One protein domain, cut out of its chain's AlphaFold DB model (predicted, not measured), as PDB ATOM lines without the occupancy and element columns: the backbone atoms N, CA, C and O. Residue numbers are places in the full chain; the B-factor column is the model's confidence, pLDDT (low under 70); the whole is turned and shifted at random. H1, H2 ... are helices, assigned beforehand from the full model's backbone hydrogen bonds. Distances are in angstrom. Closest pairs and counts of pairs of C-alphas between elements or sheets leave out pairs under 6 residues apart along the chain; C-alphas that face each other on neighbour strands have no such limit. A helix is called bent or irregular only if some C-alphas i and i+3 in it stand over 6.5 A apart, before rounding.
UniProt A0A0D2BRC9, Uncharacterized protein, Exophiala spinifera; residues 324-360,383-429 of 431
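This is residues 324 to 360 and 383 to 429 of the 431 residues of an uncharacterized protein of Exophiala spinifera (UniProt A0A0D2BRC9). Loops, the short helix H1 and residues 397 to 408 of H2 make a compact head, from which residues 412 to 429, of which 412 to 427 belong to H2, stick out as a long arm. The printed part has 84 residues with two named helices, H1 then H2, and no named strand: all helix. It is loose, with a radius of gyration of the C-alphas of 15.5 A, and spans 49 by 30 by 20 A.

Residues 325 to 326 pair with 340 to 341, antiparallel. H1, residues 344 to 354, begins at C-alpha 344 (24.777, -46.641, -46.255) and measures 15.2 A. Residues 385 to 386 pair with 393 to 394, antiparallel. H2, residues 397 to 427, measures 42.6 A and ends at C-alpha 427 (47.890, -26.435, -38.872). It has a kink of 37 degrees near residue 404 and is only just irregular: C-alphas 402 and 405 are 6.7 A apart.

H2 touches H1 with residues 397 to 408 alone; the closest C-alphas, Lys 348 and Tyr 401, are 6.6 A apart. They run opposite ways at a shallow tilt of 24 degrees. Every O i to N i+4 pair is within hydrogen-bond range in H1, 23 of 27 in H2.

The farthest C-alphas, Thr 360 and Ile 429, are 51.1 A apart. Across the cut, residues 361 to 382 not printed, C-alphas 360 and 383 are 23.3 A apart. The pLDDT is under 70 at residues 332 to 339, 360, 383 and 416.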
ATOM      1  N   THR A 324      32.735 -43.472 -50.023       86.06
ATOM      2  CA  THR A 324      31.997 -44.148 -51.101       86.06
ATOM      3  C   THR A 324      32.006 -45.655 -50.869       86.06
ATOM      4  O   THR A 324      33.074 -46.250 -50.767       86.06
ATOM      5  N   MET A 325      30.832 -46.291 -50.823       86.75
ATOM      6  CA  MET A 325      30.717 -47.756 -50.800       86.75
ATOM      7  C   MET A 325      30.328 -48.305 -52.172       86.75
ATOM      8  O   MET A 325      29.607 -47.646 -52.915       86.75
ATOM      9  N   VAL A 326      30.744 -49.531 -52.488       87.31
ATOM     10  CA  VAL A 326      30.374 -50.232 -53.731       87.31
ATOM     11  C   VAL A 326      29.743 -51.575 -53.375       87.31
ATOM     12  O   VAL A 326      30.209 -52.259 -52.465       87.31
ATOM     13  N   CYS A 327      28.681 -51.967 -54.082       87.88
ATOM     14  CA  CYS A 327      28.096 -53.297 -53.913       87.88
ATOM     15  C   CYS A 327      28.955 -54.361 -54.609       87.88
ATOM     16  O   CYS A 327      28.998 -54.418 -55.836       87.88
ATOM     17  N   ALA A 328      29.602 -55.228 -53.830       84.00
ATOM     18  CA  ALA A 328      30.476 -56.281 -54.350       84.00
ATOM     19  C   ALA A 328      29.743 -57.526 -54.896       84.00
ATOM     20  O   ALA A 328      30.402 -58.447 -55.363       84.00
ATOM     21  N   PHE A 329      28.406 -57.556 -54.846       83.81
ATOM     22  CA  PHE A 329      27.578 -58.635 -55.409       83.81
ATOM     23  C   PHE A 329      26.979 -58.279 -56.782       83.81
ATOM     24  O   PHE A 329      26.381 -59.133 -57.438       83.81
ATOM     25  N   CYS A 330      27.122 -57.029 -57.238       86.00
ATOM     26  CA  CYS A 330      26.757 -56.643 -58.600       86.00
ATOM     27  C   CYS A 330      27.783 -57.188 -59.610       86.00
ATOM     28  O   CYS A 330      28.983 -57.068 -59.360       86.00
ATOM     29  N   PRO A 331      27.355 -57.726 -60.769       75.81
ATOM     30  CA  PRO A 331      28.281 -58.135 -61.819       75.81
ATOM     31  C   PRO A 331      28.994 -56.907 -62.403       75.81
ATOM     32  O   PRO A 331      28.356 -56.001 -62.935       75.81
ATOM     33  N   SER A 332      30.326 -56.887 -62.333       62.72
ATOM     34  CA  SER A 332      31.178 -55.758 -62.756       62.72
ATOM     35  C   SER A 332      31.253 -55.526 -64.275       62.72
ATOM     36  O   SER A 332      32.088 -54.751 -64.733       62.72
ATOM     37  N   SER A 333      30.432 -56.216 -65.067       51.31
ATOM     38  CA  SER A 333      30.412 -56.153 -66.529       51.31
ATOM     39  C   SER A 333      28.967 -56.208 -67.021       51.31
ATOM     40  O   SER A 333      28.204 -57.069 -66.585       51.31
ATOM     41  N   GLY A 334      28.581 -55.285 -67.906       49.88
ATOM     42  CA  GLY A 334      27.237 -55.241 -68.486       49.88
ATOM     43  C   GLY A 334      26.647 -53.837 -68.557       49.88
ATOM     44  O   GLY A 334      26.827 -53.150 -69.558       49.88
ATOM     45  N   PHE A 335      25.889 -53.427 -67.531       46.47
ATOM     46  CA  PHE A 335      25.001 -52.261 -67.633       46.47
ATOM     47  C   PHE A 335      24.902 -51.406 -66.362       46.47
ATOM     48  O   PHE A 335      24.744 -51.925 -65.256       46.47
ATOM     49  N   LEU A 336      24.876 -50.085 -66.583       48.41
ATOM     50  CA  LEU A 336      24.913 -48.987 -65.605       48.41
ATOM     51  C   LEU A 336      26.211 -48.918 -64.780       48.41
ATOM     52  O   LEU A 336      26.639 -49.890 -64.165       48.41
ATOM     53  N   ALA A 337      26.812 -47.724 -64.774       45.69
ATOM     54  CA  ALA A 337      28.090 -47.423 -64.132       45.69
ATOM     55  C   ALA A 337      28.154 -47.877 -62.664       45.69
ATOM     56  O   ALA A 337      27.128 -47.922 -61.980       45.69
ATOM     57  N   GLU A 338      29.378 -48.175 -62.204       57.72
ATOM     58  CA  GLU A 338      29.706 -48.624 -60.844       57.72
ATOM     59  C   GLU A 338      28.753 -48.040 -59.795       57.72
ATOM     60  O   GLU A 338      28.734 -46.827 -59.568       57.72
ATOM     61  N   LYS A 339      27.965 -48.900 -59.138       69.31
ATOM     62  CA  LYS A 339      26.970 -48.470 -58.148       69.31
ATOM     63  C   LYS A 339      27.671 -48.061 -56.849       69.31
ATOM     64  O   LYS A 339      27.760 -48.822 -55.886       69.31
ATOM     65  N   ARG A 340      28.212 -46.842 -56.899       79.25
ATOM     66  CA  ARG A 340      28.886 -46.080 -55.850       79.25
ATOM     67  C   ARG A 340      27.831 -45.378 -54.994       79.25
ATOM     68  O   ARG A 340      27.061 -44.554 -55.480       79.25
ATOM     69  N   PHE A 341      27.791 -45.711 -53.710       82.62
ATOM     70  CA  PHE A 341      26.824 -45.205 -52.742       82.62
ATOM     71  C   PHE A 341      27.517 -44.342 -51.687       82.62
ATOM     72  O   PHE A 341      28.207 -44.853 -50.807       82.62
ATOM     73  N   TYR A 342      27.240 -43.039 -51.718       81.88
ATOM     74  CA  TYR A 342      27.665 -42.061 -50.703       81.88
ATOM     75  C   TYR A 342      26.837 -42.119 -49.400       81.88
ATOM     76  O   TYR A 342      26.957 -41.256 -48.540       81.88
ATOM     77  N   ARG A 343      25.913 -43.085 -49.264       83.88
ATOM     78  CA  ARG A 343      25.054 -43.268 -48.080       83.88
ATOM     79  C   ARG A 343      24.771 -44.750 -47.847       83.88
ATOM     80  O   ARG A 343      24.253 -45.421 -48.741       83.88
ATOM     81  N   ALA A 344      25.003 -45.236 -46.626       86.06
ATOM     82  CA  ALA A 344      24.777 -46.641 -46.255       86.06
ATOM     83  C   ALA A 344      23.323 -47.087 -46.499       86.06
ATOM     84  O   ALA A 344      23.080 -48.174 -47.013       86.06
ATOM     85  N   VAL A 345      22.352 -46.206 -46.234       86.12
ATOM     86  CA  VAL A 345      20.915 -46.455 -46.463       86.12
ATOM     87  C   VAL A 345      20.593 -46.731 -47.941       86.12
ATOM     88  O   VAL A 345      19.734 -47.560 -48.238       86.12
ATOM     89  N   ALA A 346      21.292 -46.079 -48.878       88.06
ATOM     90  CA  ALA A 346      21.078 -46.293 -50.310       88.06
ATOM     91  C   ALA A 346      21.625 -47.657 -50.765       88.06
ATOM     92  O   ALA A 346      20.936 -48.372 -51.493       88.06
ATOM     93  N   LEU A 347      22.802 -48.050 -50.259       86.88
ATOM     94  CA  LEU A 347      23.357 -49.392 -50.452       86.88
ATOM     95  C   LEU A 347      22.456 -50.465 -49.819       86.88
ATOM     96  O   LEU A 347      22.148 -51.453 -50.476       86.88
ATOM     97  N   LYS A 348      21.942 -50.253 -48.598       87.94
ATOM     98  CA  LYS A 348      20.993 -51.179 -47.955       87.94
ATOM     99  C   LYS A 348      19.729 -51.399 -48.783       87.94
ATOM    100  O   LYS A 348      19.389 -52.548 -49.048       87.94
ATOM    101  N   ARG A 349      19.087 -50.327 -49.267       89.38
ATOM    102  CA  ARG A 349      17.908 -50.432 -50.147       89.38
ATOM    103  C   ARG A 349      18.220 -51.154 -51.464       89.38
ATOM    104  O   ARG A 349      17.362 -51.854 -51.989       89.38
ATOM    105  N   HIS A 350      19.433 -50.994 -51.993       89.19
ATOM    106  CA  HIS A 350      19.897 -51.706 -53.183       89.19
ATOM    107  C   HIS A 350      20.145 -53.204 -52.922       89.19
ATOM    108  O   HIS A 350      19.755 -54.024 -53.752       89.19
ATOM    109  N   LEU A 351      20.733 -53.577 -51.780       88.44
ATOM    110  CA  LEU A 351      20.916 -54.981 -51.389       88.44
ATOM    111  C   LEU A 351      19.569 -55.708 -51.279       88.44
ATOM    112  O   LEU A 351      19.416 -56.800 -51.822       88.44
ATOM    113  N   THR A 352      18.566 -55.077 -50.662       89.50
ATOM    114  CA  THR A 352      17.222 -55.660 -50.537       89.50
ATOM    115  C   THR A 352      16.487 -55.756 -51.877       89.50
ATOM    116  O   THR A 352      15.782 -56.732 -52.102       89.50
ATOM    117  N   SER A 353      16.645 -54.783 -52.788       88.75
ATOM    118  CA  SER A 353      15.887 -54.760 -54.055       88.75
ATOM    119  C   SER A 353      16.547 -55.484 -55.232       88.75
ATOM    120  O   SER A 353      15.837 -55.905 -56.139       88.75
ATOM    121  N   VAL A 354      17.878 -55.621 -55.251       85.88
ATOM    122  CA  VAL A 354      18.622 -56.250 -56.365       85.88
ATOM    123  C   VAL A 354      19.201 -57.611 -55.985       85.88
ATOM    124  O   VAL A 354      19.323 -58.474 -56.847       85.88
ATOM    125  N   HIS A 355      19.531 -57.826 -54.708       86.12
ATOM    126  CA  HIS A 355      20.102 -59.088 -54.219       86.12
ATOM    127  C   HIS A 355      19.139 -59.872 -53.314       86.12
ATOM    128  O   HIS A 355      19.546 -60.857 -52.705       86.12
ATOM    129  N   GLY A 356      17.871 -59.448 -53.218       83.69
ATOM    130  CA  GLY A 356      16.812 -60.171 -52.505       83.69
ATOM    131  C   GLY A 356      17.045 -60.344 -51.001       83.69
ATOM    132  O   GLY A 356      16.415 -61.207 -50.398       83.69
ATOM    133  N   VAL A 357      17.951 -59.557 -50.406       84.12
ATOM    134  CA  VAL A 357      18.301 -59.620 -48.979       84.12
ATOM    135  C   VAL A 357      17.040 -59.477 -48.131       84.12
ATOM    136  O   VAL A 357      16.333 -58.469 -48.225       84.12
ATOM    137  N   GLU A 358      16.761 -60.484 -47.303       79.06
ATOM    138  CA  GLU A 358      15.535 -60.533 -46.520       79.06
ATOM    139  C   GLU A 358      15.620 -59.511 -45.384       79.06
ATOM    140  O   GLU A 358      16.519 -59.535 -44.535       79.06
ATOM    141  N   LEU A 359      14.648 -58.597 -45.364       71.56
ATOM    142  CA  LEU A 359      14.427 -57.685 -44.251       71.56
ATOM    143  C   LEU A 359      13.815 -58.460 -43.082       71.56
ATOM    144  O   LEU A 359      12.616 -58.358 -42.824       71.56
ATOM    145  N   THR A 360      14.654 -59.214 -42.367       55.78
ATOM    146  CA  THR A 360      14.289 -59.930 -41.141       55.78
ATOM    147  C   THR A 360      13.641 -58.958 -40.160       55.78
ATOM    148  O   THR A 360      14.321 -58.186 -39.477       55.78
ATOM    149  N   ALA A 383      31.385 -66.190 -55.861       58.00
ATOM    150  CA  ALA A 383      31.611 -64.745 -55.890       58.00
ATOM    151  C   ALA A 383      31.552 -64.119 -54.480       58.00
ATOM    152  O   ALA A 383      30.590 -63.438 -54.118       58.00
ATOM    153  N   ASN A 384      32.599 -64.322 -53.671       76.31
ATOM    154  CA  ASN A 384      32.709 -63.702 -52.346       76.31
ATOM    155  C   ASN A 384      32.717 -62.164 -52.423       76.31
ATOM    156  O   ASN A 384      33.737 -61.539 -52.727       76.31
ATOM    157  N   GLY A 385      31.596 -61.531 -52.071       81.94
ATOM    158  CA  GLY A 385      31.493 -60.077 -52.010       81.94
ATOM    159  C   GLY A 385      32.344 -59.504 -50.874       81.94
ATOM    160  O   GLY A 385      32.150 -59.852 -49.709       81.94
ATOM    161  N   LYS A 386      33.285 -58.606 -51.188       87.81
ATOM    162  CA  LYS A 386      34.087 -57.886 -50.183       87.81
ATOM    163  C   LYS A 386      33.422 -56.580 -49.743       87.81
ATOM    164  O   LYS A 386      32.921 -55.820 -50.569       87.81
ATOM    165  N   CYS A 387      33.482 -56.261 -48.454       89.81
ATOM    166  CA  CYS A 387      33.105 -54.941 -47.957       89.81
ATOM    167  C   CYS A 387      34.105 -53.893 -48.461       89.81
ATOM    168  O   CYS A 387      35.292 -53.962 -48.148       89.81
ATOM    169  N   SER A 388      33.633 -52.888 -49.203       85.12
ATOM    170  CA  SER A 388      34.483 -51.817 -49.744       85.12
ATOM    171  C   SER A 388      35.175 -50.962 -48.673       85.12
ATOM    172  O   SER A 388      36.130 -50.265 -48.993       85.12
ATOM    173  N   THR A 389      34.701 -50.999 -47.422       86.75
ATOM    174  CA  THR A 389      35.161 -50.112 -46.339       86.75
ATOM    175  C   THR A 389      36.105 -50.787 -45.336       86.75
ATOM    176  O   THR A 389      36.840 -50.092 -44.645       86.75
ATOM    177  N   CYS A 390      36.104 -52.122 -45.229       88.69
ATOM    178  CA  CYS A 390      37.024 -52.861 -44.344       88.69
ATOM    179  C   CYS A 390      37.632 -54.133 -44.962       88.69
ATOM    180  O   CYS A 390      38.283 -54.903 -44.262       88.69
ATOM    181  N   SER A 391      37.406 -54.380 -46.256       88.31
ATOM    182  CA  SER A 391      37.913 -55.526 -47.029       88.31
ATOM    183  C   SER A 391      37.499 -56.929 -46.560       88.31
ATOM    184  O   SER A 391      37.858 -57.900 -47.223       88.31
ATOM    185  N   ALA A 392      36.708 -57.067 -45.488       88.06
ATOM    186  CA  ALA A 392      36.147 -58.350 -45.060       88.06
ATOM    187  C   ALA A 392      35.312 -59.004 -46.178       88.06
ATOM    188  O   ALA A 392      34.575 -58.314 -46.886       88.06
ATOM    189  N   THR A 393      35.421 -60.322 -46.336       90.44
ATOM    190  CA  THR A 393      34.732 -61.106 -47.371       90.44
ATOM    191  C   THR A 393      33.468 -61.775 -46.838       90.44
ATOM    192  O   THR A 393      33.417 -62.234 -45.697       90.44
ATOM    193  N   PHE A 394      32.437 -61.844 -47.680       88.19
ATOM    194  CA  PHE A 394      31.126 -62.393 -47.344       88.19
ATOM    195  C   PHE A 394      30.707 -63.443 -48.373       88.19
ATOM    196  O   PHE A 394      30.870 -63.261 -49.577       88.19
ATOM    197  N   ILE A 395      30.153 -64.555 -47.888       86.94
ATOM    198  CA  ILE A 395      29.612 -65.645 -48.721       86.94
ATOM    199  C   ILE A 395      28.192 -65.301 -49.218       86.94
ATOM    200  O   ILE A 395      27.719 -65.857 -50.198       86.94
ATOM    201  N   ASN A 396      27.500 -64.366 -48.558       86.38
ATOM    202  CA  ASN A 396      26.112 -64.009 -48.846       86.38
ATOM    203  C   ASN A 396      25.902 -62.490 -48.693       86.38
ATOM    204  O   ASN A 396      26.441 -61.868 -47.774       86.38
ATOM    205  N   ALA A 397      25.070 -61.897 -49.553       86.44
ATOM    206  CA  ALA A 397      24.623 -60.511 -49.433       86.44
ATOM    207  C   ALA A 397      23.896 -60.229 -48.098       86.44
ATOM    208  O   ALA A 397      23.989 -59.113 -47.583       86.44
ATOM    209  N   GLN A 398      23.244 -61.235 -47.495       89.31
ATOM    210  CA  GLN A 398      22.598 -61.131 -46.180       89.31
ATOM    211  C   GLN A 398      23.597 -60.784 -45.064       89.31
ATOM    212  O   GLN A 398      23.404 -59.813 -44.333       89.31
ATOM    213  N   SER A 399      24.707 -61.525 -44.952       88.75
ATOM    214  CA  SER A 399      25.701 -61.274 -43.900       88.75
ATOM    215  C   SER A 399      26.492 -59.987 -44.145       88.75
ATOM    216  O   SER A 399      26.883 -59.321 -43.187       88.75
ATOM    217  N   PHE A 400      26.644 -59.563 -45.406       90.06
ATOM    218  CA  PHE A 400      27.143 -58.225 -45.734       90.06
ATOM    219  C   PHE A 400      26.175 -57.109 -45.294       90.06
ATOM    220  O   PHE A 400      26.616 -56.106 -44.735       90.06
ATOM    221  N   TYR A 401      24.862 -57.278 -45.489       89.38
ATOM    222  CA  TYR A 401      23.840 -56.316 -45.054       89.38
ATOM    223  C   TYR A 401      23.803 -56.139 -43.527       89.38
ATOM    224  O   TYR A 401      23.663 -55.015 -43.034       89.38
ATOM    225  N   GLU A 402      23.947 -57.232 -42.778       90.50
ATOM    226  CA  GLU A 402      24.023 -57.213 -41.312       90.50
ATOM    227  C   GLU A 402      25.327 -56.552 -40.835       90.50
ATOM    228  O   GLU A 402      25.294 -55.649 -39.999       90.50
ATOM    229  N   HIS A 403      26.462 -56.902 -41.447       91.06
ATOM    230  CA  HIS A 403      27.770 -56.297 -41.177       91.06
ATOM    231  C   HIS A 403      27.843 -54.787 -41.473       91.06
ATOM    232  O   HIS A 403      28.595 -54.074 -40.801       91.06
ATOM    233  N   LEU A 404      27.113 -54.299 -42.486       89.38
ATOM    234  CA  LEU A 404      27.293 -52.950 -43.033       89.38
ATOM    235  C   LEU A 404      27.172 -51.851 -41.970       89.38
ATOM    236  O   LEU A 404      28.000 -50.942 -41.948       89.38
ATOM    237  N   ASP A 405      26.171 -51.936 -41.087       88.00
ATOM    238  CA  ASP A 405      25.918 -50.876 -40.106       88.00
ATOM    239  C   ASP A 405      27.070 -50.787 -39.102       88.00
ATOM    240  O   ASP A 405      27.661 -49.722 -38.946       88.00
ATOM    241  N   ASP A 406      27.469 -51.903 -38.487       90.00
ATOM    242  CA  ASP A 406      28.587 -51.930 -37.538       90.00
ATOM    243  C   ASP A 406      29.933 -51.586 -38.200       90.00
ATOM    244  O   ASP A 406      30.816 -51.013 -37.557       90.00
ATOM    245  N   CYS A 407      30.105 -51.892 -39.489       90.44
ATOM    246  CA  CYS A 407      31.279 -51.479 -40.251       90.44
ATOM    247  C   CYS A 407      31.334 -49.961 -40.439       90.44
ATOM    248  O   CYS A 407      32.337 -49.335 -40.094       90.44
ATOM    249  N   VAL A 408      30.257 -49.362 -40.952       88.06
ATOM    250  CA  VAL A 408      30.173 -47.912 -41.169       88.06
ATOM    251  C   VAL A 408      30.239 -47.164 -39.835       88.06
ATOM    252  O   VAL A 408      30.946 -46.165 -39.736       88.06
ATOM    253  N   LEU A 409      29.598 -47.678 -38.780       88.19
ATOM    254  CA  LEU A 409      29.674 -47.112 -37.432       88.19
ATOM    255  C   LEU A 409      31.102 -47.104 -36.878       88.19
ATOM    256  O   LEU A 409      31.476 -46.114 -36.251       88.19
ATOM    257  N   ARG A 410      31.907 -48.158 -37.092       90.06
ATOM    258  CA  ARG A 410      33.329 -48.155 -36.699       90.06
ATOM    259  C   ARG A 410      34.132 -47.128 -37.491       90.06
ATOM    260  O   ARG A 410      34.872 -46.363 -36.884       90.06
ATOM    261  N   VAL A 411      33.956 -47.084 -38.813       87.75
ATOM    262  CA  VAL A 411      34.725 -46.187 -39.691       87.75
ATOM    263  C   VAL A 411      34.426 -44.722 -39.371       87.75
ATOM    264  O   VAL A 411      35.357 -43.985 -39.080       87.75
ATOM    265  N   VAL A 412      33.155 -44.326 -39.252       85.69
ATOM    266  CA  VAL A 412      32.757 -42.959 -38.849       85.69
ATOM    267  C   VAL A 412      33.326 -42.558 -37.474       85.69
ATOM    268  O   VAL A 412      33.620 -41.389 -37.239       85.69
ATOM    269  N   GLN A 413      33.516 -43.515 -36.559       84.38
ATOM    270  CA  GLN A 413      34.122 -43.273 -35.241       84.38
ATOM    271  C   GLN A 413      35.658 -43.208 -35.256       84.38
ATOM    272  O   GLN A 413      36.237 -42.702 -34.298       84.38
ATOM    273  N   GLN A 414      36.316 -43.706 -36.305       81.88
ATOM    274  CA  GLN A 414      37.777 -43.689 -36.472       81.88
ATOM    275  C   GLN A 414      38.248 -42.588 -37.438       81.88
ATOM    276  O   GLN A 414      39.346 -42.056 -37.274       81.88
ATOM    277  N   GLU A 415      37.412 -42.212 -38.404       75.94
ATOM    278  CA  GLU A 415      37.668 -41.184 -39.414       75.94
ATOM    279  C   GLU A 415      37.721 -39.785 -38.775       75.94
ATOM    280  O   GLU A 415      38.758 -39.139 -38.846       75.94
ATOM    281  N   GLU A 416      36.696 -39.362 -38.025       69.81
ATOM    282  CA  GLU A 416      36.659 -38.047 -37.345       69.81
ATOM    283  C   GLU A 416      37.846 -37.755 -36.391       69.81
ATOM    284  O   GLU A 416      38.416 -36.665 -36.489       69.81
ATOM    285  N   PRO A 417      38.288 -38.652 -35.476       73.00
ATOM    286  CA  PRO A 417      39.484 -38.379 -34.671       73.00
ATOM    287  C   PRO A 417      40.769 -38.372 -35.511       73.00
ATOM    288  O   PRO A 417      41.700 -37.640 -35.180       73.00
ATOM    289  N   SER A 418      40.821 -39.128 -36.614       73.31
ATOM    290  CA  SER A 418      41.953 -39.093 -37.551       73.31
ATOM    291  C   SER A 418      41.979 -37.789 -38.354       73.31
ATOM    292  O   SER A 418      43.039 -37.183 -38.485       73.31
ATOM    293  N   GLU A 419      40.825 -37.301 -38.822       76.31
ATOM    294  CA  GLU A 419      40.665 -35.975 -39.433       76.31
ATOM    295  C   GLU A 419      41.099 -34.869 -38.466       76.31
ATOM    296  O   GLU A 419      41.875 -34.002 -38.858       76.31
ATOM    297  N   ALA A 420      40.688 -34.923 -37.195       75.44
ATOM    298  CA  ALA A 420      41.084 -33.937 -36.187       75.44
ATOM    299  C   ALA A 420      42.604 -33.925 -35.929       75.44
ATOM    300  O   ALA A 420      43.214 -32.854 -35.865       75.44
ATOM    301  N   ILE A 421      43.240 -35.100 -35.830       77.38
ATOM    302  CA  ILE A 421      44.700 -35.222 -35.678       77.38
ATOM    303  C   ILE A 421      45.425 -34.731 -36.940       77.38
ATOM    304  O   ILE A 421      46.430 -34.027 -36.835       77.38
ATOM    305  N   ASN A 422      44.918 -35.057 -38.130       79.75
ATOM    306  CA  ASN A 422      45.503 -34.624 -39.399       79.75
ATOM    307  C   ASN A 422      45.354 -33.111 -39.606       79.75
ATOM    308  O   ASN A 422      46.321 -32.462 -39.996       79.75
ATOM    309  N   ALA A 423      44.202 -32.525 -39.272       80.69
ATOM    310  CA  ALA A 423      43.979 -31.083 -39.309       80.69
ATOM    311  C   ALA A 423      44.906 -30.339 -38.333       80.69
ATOM    312  O   ALA A 423      45.516 -29.343 -38.716       80.69
ATOM    313  N   HIS A 424      45.094 -30.854 -37.111       79.19
ATOM    314  CA  HIS A 424      46.072 -30.301 -36.168       79.19
ATOM    315  C   HIS A 424      47.507 -30.402 -36.708       79.19
ATOM    316  O   HIS A 424      48.289 -29.466 -36.551       79.19
ATOM    317  N   ARG A 425      47.879 -31.518 -37.351       78.69
ATOM    318  CA  ARG A 425      49.205 -31.669 -37.974       78.69
ATOM    319  C   ARG A 425      49.408 -30.665 -39.106       78.69
ATOM    320  O   ARG A 425      50.427 -29.983 -39.105       78.69
ATOM    321  N   LEU A 426      48.434 -30.516 -40.003       81.31
ATOM    322  CA  LEU A 426      48.471 -29.536 -41.096       81.31
ATOM    323  C   LEU A 426      48.570 -28.095 -40.571       81.31
ATOM    324  O   LEU A 426      49.393 -27.333 -41.060       81.31
ATOM    325  N   ALA A 427      47.816 -27.746 -39.523       82.06
ATOM    326  CA  ALA A 427      47.890 -26.435 -38.872       82.06
ATOM    327  C   ALA A 427      49.208 -26.178 -38.110       82.06
ATOM    328  O   ALA A 427      49.482 -25.041 -37.736       82.06
ATOM    329  N   SER A 428      50.019 -27.216 -37.866       80.56
ATOM    330  CA  SER A 428      51.339 -27.110 -37.223       80.56
ATOM    331  C   SER A 428      52.519 -27.049 -38.203       80.56
ATOM    332  O   SER A 428      53.664 -26.966 -37.763       80.56
ATOM    333  N   ILE A 429      52.262 -27.080 -39.516       82.25
ATOM    334  CA  ILE A 429      53.285 -26.848 -40.543       82.25
ATOM    335  C   ILE A 429      53.413 -25.326 -40.747       82.25
ATOM    336  O   ILE A 429      52.422 -24.698 -41.121       82.25
TER     337      ILE A 429